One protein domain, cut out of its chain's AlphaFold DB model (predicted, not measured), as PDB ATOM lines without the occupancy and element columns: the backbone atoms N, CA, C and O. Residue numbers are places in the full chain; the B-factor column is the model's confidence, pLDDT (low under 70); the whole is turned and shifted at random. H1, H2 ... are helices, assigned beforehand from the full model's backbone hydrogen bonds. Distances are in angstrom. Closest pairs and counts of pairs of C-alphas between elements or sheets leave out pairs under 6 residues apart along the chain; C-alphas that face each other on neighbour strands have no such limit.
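Overview. This is residues 12 to 52 of the 89 residues of an uncharacterized protein of Defluviimonas denitrificans (UniProt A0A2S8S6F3). Two helices of similar length, H2 and H1, make an open V: they come nearest to each other beside the short link that joins them, and their far arms spread apart with nothing between them. The V is flat, its C-alphas spanning 32 by 26 by 9 A along their three main axes. The printed part has 41 residues with two named helices, H1 then H2 along the chain, and no named strand; the class is all helix. The whole is loose, with a radius of gyration of the C-alphas of 11.7 A.

Along the chain. H2, the longest helix with 17 residues, covers residues 34 to 50 and measures 24.5 A from first to last C-alpha. It begins at C-alpha 34 at (-15.129, 16.043, -38.360) and ends at C-alpha 50 at (-23.035, 30.138, -19.912). H1 covers residues 12 to 27, measures 22.8 A, and begins at C-alpha 12 at (2.797, 31.478, -24.520).

Arrangement. H2 and H1 are close but not clearly touching, with 1 pair of C-alphas within 8 A. That closest pair is the C-alphas of Met 37 and Phe 25, 7.7 A apart. The two helices run opposite ways at a steep tilt of 41 degrees, and their centres are 15.8 A apart. Residues 42 to 52, of which 42 to 50 belong to H2, stand free, and so do residues 12 to 24 of H1. In both H1 and H2 every O i to N i+4 pair is within hydrogen-bond range.

Size, cuts and confidence. The two C-alphas farthest apart are those of Tyr 30 and Gln 52, at 32.9 A. The first and last printed C-alphas, of Glu 12 and Gln 52, are 23.3 A apart. The printed part has no cut, and the link from H1 to H2 is short, with 6 residues. The mean pLDDT of the printed part is 90.6, and residue 12 is the one printed residue under 70.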
ATOM      1  N   GLU A  12       2.340  32.800 -24.059       68.69
ATOM      2  CA  GLU A  12       2.797  31.478 -24.520       68.69
ATOM      3  C   GLU A  12       1.946  30.334 -23.938       68.69
ATOM      4  O   GLU A  12       1.673  29.334 -24.592       68.69
ATOM      5  N   GLN A  13       1.429  30.535 -22.725       76.25
ATOM      6  CA  GLN A  13       0.515  29.631 -22.031       76.25
ATOM      7  C   GLN A  13      -0.826  29.404 -22.757       76.25
ATOM      8  O   GLN A  13      -1.340  28.288 -22.728       76.25
ATOM      9  N   HIS A  14      -1.399  30.418 -23.416       79.31
ATOM     10  CA  HIS A  14      -2.639  30.276 -24.192       79.31
ATOM     11  C   HIS A  14      -2.400  29.450 -25.456       79.31
ATOM     12  O   HIS A  14      -3.222  28.602 -25.801       79.31
ATOM     13  N   GLU A  15      -1.249  29.649 -26.102       82.31
ATOM     14  CA  GLU A  15      -0.857  28.863 -27.269       82.31
ATOM     15  C   GLU A  15      -0.579  27.412 -26.888       82.31
ATOM     16  O   GLU A  15      -1.123  26.491 -27.494       82.31
ATOM     17  N   ALA A  16       0.183  27.194 -25.814       85.69
ATOM     18  CA  ALA A  16       0.443  25.862 -25.285       85.69
ATOM     19  C   ALA A  16      -0.856  25.126 -24.921       85.69
ATOM     20  O   ALA A  16      -0.989  23.929 -25.178       85.69
ATOM     21  N   PHE A  17      -1.835  25.830 -24.349       88.56
ATOM     22  CA  PHE A  17      -3.149  25.262 -24.061       88.56
ATOM     23  C   PHE A  17      -3.922  24.910 -25.340       88.56
ATOM     24  O   PHE A  17      -4.423  23.790 -25.460       88.56
ATOM     25  N   ARG A  18      -3.965  25.815 -26.327       88.00
ATOM     26  CA  ARG A  18      -4.605  25.561 -27.627       88.00
ATOM     27  C   ARG A  18      -3.984  24.352 -28.331       88.00
ATOM     28  O   ARG A  18      -4.713  23.500 -28.830       88.00
ATOM     29  N   LEU A  19      -2.656  24.226 -28.325       89.56
ATOM     30  CA  LEU A  19      -1.954  23.083 -28.915       89.56
ATOM     31  C   LEU A  19      -2.273  21.766 -28.197       89.56
ATOM     32  O   LEU A  19      -2.429  20.741 -28.860       89.56
ATOM     33  N   LYS A  20      -2.436  21.782 -26.867       93.19
ATOM     34  CA  LYS A  20      -2.897  20.605 -26.110       93.19
ATOM     35  C   LYS A  20      -4.313  20.190 -26.510       93.19
ATOM     36  O   LYS A  20      -4.536  19.006 -26.742       93.19
ATOM     37  N   LEU A  21      -5.239  21.142 -26.658       90.69
ATOM     38  CA  LEU A  21      -6.594  20.862 -27.152       90.69
ATOM     39  C   LEU A  21      -6.570  20.252 -28.561       90.69
ATOM     40  O   LEU A  21      -7.209  19.233 -28.800       90.69
ATOM     41  N   ILE A  22      -5.775  20.819 -29.475       90.81
ATOM     42  CA  ILE A  22      -5.588  20.264 -30.826       90.81
ATOM     43  C   ILE A  22      -5.027  18.836 -30.758       90.81
ATOM     44  O   ILE A  22      -5.470  17.962 -31.503       90.81
ATOM     45  N   GLY A  23      -4.070  18.584 -29.862       92.62
ATOM     46  CA  GLY A  23      -3.519  17.253 -29.623       92.62
ATOM     47  C   GLY A  23      -4.582  16.235 -29.210       92.62
ATOM     48  O   GLY A  23      -4.614  15.144 -29.773       92.62
ATOM     49  N   LEU A  24      -5.490  16.607 -28.302       91.38
ATOM     50  CA  LEU A  24      -6.610  15.753 -27.889       91.38
ATOM     51  C   LEU A  24      -7.553  15.447 -29.060       91.38
ATOM     52  O   LEU A  24      -7.897  14.290 -29.279       91.38
ATOM     53  N   PHE A  25      -7.909  16.446 -29.873       90.50
ATOM     54  CA  PHE A  25      -8.745  16.207 -31.055       90.50
ATOM     55  C   PHE A  25      -8.086  15.245 -32.052       90.50
ATOM     56  O   PHE A  25      -8.741  14.345 -32.576       90.50
ATOM     57  N   ARG A  26      -6.770  15.366 -32.267       89.62
ATOM     58  CA  ARG A  26      -6.011  14.458 -33.144       89.62
ATOM     59  C   ARG A  26      -5.979  13.015 -32.640       89.62
ATOM     60  O   ARG A  26      -5.928  12.105 -33.461       89.62
ATOM     61  N   GLN A  27      -6.024  12.789 -31.327       93.56
ATOM     62  CA  GLN A  27      -6.081  11.434 -30.759       93.56
ATOM     63  C   GLN A  27      -7.392  10.711 -31.103       93.56
ATOM     64  O   GLN A  27      -7.403   9.488 -31.194       93.56
ATOM     65  N   HIS A  28      -8.468  11.463 -31.351       91.19
ATOM     66  CA  HIS A  28      -9.801  10.931 -31.641       91.19
ATOM     67  C   HIS A  28     -10.243  11.108 -33.102       91.19
ATOM     68  O   HIS A  28     -11.362  10.732 -33.444       91.19
ATOM     69  N   GLN A  29      -9.379  11.625 -33.984       85.62
ATOM     70  CA  GLN A  29      -9.728  11.974 -35.373       85.62
ATOM     71  C   GLN A  29     -10.202  10.791 -36.239       85.62
ATOM     72  O   GLN A  29     -10.779  11.004 -37.299       85.62
ATOM     73  N   TYR A  30      -9.931   9.553 -35.814       88.06
ATOM     74  CA  TYR A  30     -10.354   8.332 -36.511       88.06
ATOM     75  C   TYR A  30     -11.597   7.680 -35.892       88.06
ATOM     76  O   TYR A  30     -12.146   6.748 -36.471       88.06
ATOM     77  N   THR A  31     -12.016   8.130 -34.707       91.06
ATOM     78  CA  THR A  31     -13.159   7.575 -33.961       91.06
ATOM     79  C   THR A  31     -14.349   8.522 -33.901       91.06
ATOM     80  O   THR A  31     -15.447   8.082 -33.593       91.06
ATOM     81  N   VAL A  32     -14.115   9.811 -34.145       88.12
ATOM     82  CA  VAL A  32     -15.120  10.874 -34.163       88.12
ATOM     83  C   VAL A  32     -14.943  11.608 -35.480       88.12
ATOM     84  O   VAL A  32     -13.837  12.079 -35.769       88.12
ATOM     85  N   ASP A  33     -15.995  11.679 -36.290       92.06
ATOM     86  CA  ASP A  33     -15.893  12.371 -37.569       92.06
ATOM     87  C   ASP A  33     -15.766  13.895 -37.381       92.06
ATOM     88  O   ASP A  33     -15.981  14.454 -36.301       92.06
ATOM     89  N   ALA A  34     -15.377  14.605 -38.440       89.56
ATOM     90  CA  ALA A  34     -15.129  16.043 -38.360       89.56
ATOM     91  C   ALA A  34     -16.382  16.866 -37.988       89.56
ATOM     92  O   ALA A  34     -16.253  17.907 -37.337       89.56
ATOM     93  N   GLN A  35     -17.580  16.428 -38.391       93.44
ATOM     94  CA  GLN A  35     -18.838  17.110 -38.083       93.44
ATOM     95  C   GLN A  35     -19.242  16.877 -36.627       93.44
ATOM     96  O   GLN A  35     -19.607  17.830 -35.936       93.44
ATOM     97  N   GLU A  36     -19.110  15.648 -36.134       94.12
ATOM     98  CA  GLU A  36     -19.308  15.309 -34.724       94.12
ATOM     99  C   GLU A  36     -18.336  16.092 -33.837       94.12
ATOM    100  O   GLU A  36     -18.749  16.698 -32.845       94.12
ATOM    101  N   MET A  37     -17.061  16.168 -34.236       92.56
ATOM    102  CA  MET A  37     -16.029  16.922 -33.523       92.56
ATOM    103  C   MET A  37     -16.377  18.414 -33.429       92.56
ATOM    104  O   MET A  37     -16.218  19.041 -32.375       92.56
ATOM    105  N   LEU A  38     -16.888  18.992 -34.520       93.31
ATOM    106  CA  LEU A  38     -17.376  20.367 -34.543       93.31
ATOM    107  C   LEU A  38     -18.596  20.549 -33.627       93.31
ATOM    108  O   LEU A  38     -18.659  21.534 -32.886       93.31
ATOM    109  N   ALA A  39     -19.543  19.610 -33.650       95.00
ATOM    110  CA  ALA A  39     -20.764  19.672 -32.855       95.00
ATOM    111  C   ALA A  39     -20.465  19.642 -31.348       95.00
ATOM    112  O   ALA A  39     -20.911  20.530 -30.615       95.00
ATOM    113  N   ILE A  40     -19.646  18.691 -30.886       94.12
ATOM    114  CA  ILE A  40     -19.274  18.588 -29.464       94.12
ATOM    115  C   ILE A  40     -18.449  19.798 -29.004       94.12
ATOM    116  O   ILE A  40     -18.649  20.305 -27.901       94.12
ATOM    117  N   SER A  41     -17.574  20.322 -29.869       93.69
ATOM    118  CA  SER A  41     -16.793  21.525 -29.566       93.69
ATOM    119  C   SER A  41     -17.693  22.755 -29.443       93.69
ATOM    120  O   SER A  41     -17.520  23.563 -28.534       93.69
ATOM    121  N   SER A  42     -18.698  22.878 -30.314       95.75
ATOM    122  CA  SER A  42     -19.680  23.968 -30.270       95.75
ATOM    123  C   SER A  42     -20.553  23.895 -29.017       95.75
ATOM    124  O   SER A  42     -20.809  24.918 -28.381       95.75
ATOM    125  N   TYR A  43     -20.955  22.687 -28.613       96.56
ATOM    126  CA  TYR A  43     -21.656  22.463 -27.351       96.56
ATOM    127  C   TYR A  43     -20.821  22.936 -26.152       96.56
ATOM    128  O   TYR A  43     -21.314  23.692 -25.310       96.56
ATOM    129  N   PHE A  44     -19.533  22.576 -26.112       95.50
ATOM    130  CA  PHE A  44     -18.613  23.041 -25.074       95.50
ATOM    131  C   PHE A  44     -18.446  24.570 -25.078       95.50
ATOM    132  O   PHE A  44     -18.488  25.196 -24.020       95.50
ATOM    133  N   VAL A  45     -18.343  25.206 -26.251       95.25
ATOM    134  CA  VAL A  45     -18.336  26.678 -26.362       95.25
ATOM    135  C   VAL A  45     -19.603  27.287 -25.751       95.25
ATOM    136  O   VAL A  45     -19.506  28.266 -25.014       95.25
ATOM    137  N   GLY A  46     -20.775  26.687 -25.973       95.00
ATOM    138  CA  GLY A  46     -22.025  27.103 -25.328       95.00
ATOM    139  C   GLY A  46     -21.955  27.059 -23.797       95.00
ATOM    140  O   GLY A  46     -22.378  28.002 -23.128       95.00
ATOM    141  N   GLN A  47     -21.344  26.015 -23.230       96.00
ATOM    142  CA  GLN A  47     -21.109  25.926 -21.785       96.00
ATOM    143  C   GLN A  47     -20.152  27.023 -21.293       96.00
ATOM    144  O   GLN A  47     -20.410  27.644 -20.264       96.00
ATOM    145  N   LEU A  48     -19.083  27.323 -22.039       94.38
ATOM    146  CA  LEU A  48     -18.156  28.410 -21.699       94.38
ATOM    147  C   LEU A  48     -18.827  29.789 -21.715       94.38
ATOM    148  O   LEU A  48     -18.497  30.633 -20.878       94.38
ATOM    149  N   ILE A  49     -19.766  30.017 -22.638       94.25
ATOM    150  CA  ILE A  49     -20.594  31.229 -22.671       94.25
ATOM    151  C   ILE A  49     -21.480  31.293 -21.424       94.25
ATOM    152  O   ILE A  49     -21.522  32.325 -20.757       94.25
ATOM    153  N   ALA A  50     -22.156  30.194 -21.079       92.75
ATOM    154  CA  ALA A  50     -23.035  30.138 -19.912       92.75
ATOM    155  C   ALA A  50     -22.292  30.392 -18.586       92.75
ATOM    156  O   ALA A  50     -22.877  30.927 -17.648       92.75
ATOM    157  N   LEU A  51     -21.000  30.051 -18.521       94.06
ATOM    158  CA  LEU A  51     -20.133  30.287 -17.363       94.06
ATOM    159  C   LEU A  51     -19.628  31.736 -17.234       94.06
ATOM    160  O   LEU A  51     -18.973  32.060 -16.241       94.06
ATOM    161  N   GLN A  52     -19.887  32.616 -18.208       92.25
ATOM    162  CA  GLN A  52     -19.477  34.019 -18.105       92.25
ATOM    163  C   GLN A  52     -20.269  34.763 -17.017       92.25
ATOM    164  O   GLN A  52     -21.453  34.514 -16.792       92.25
TER     165      GLN A  52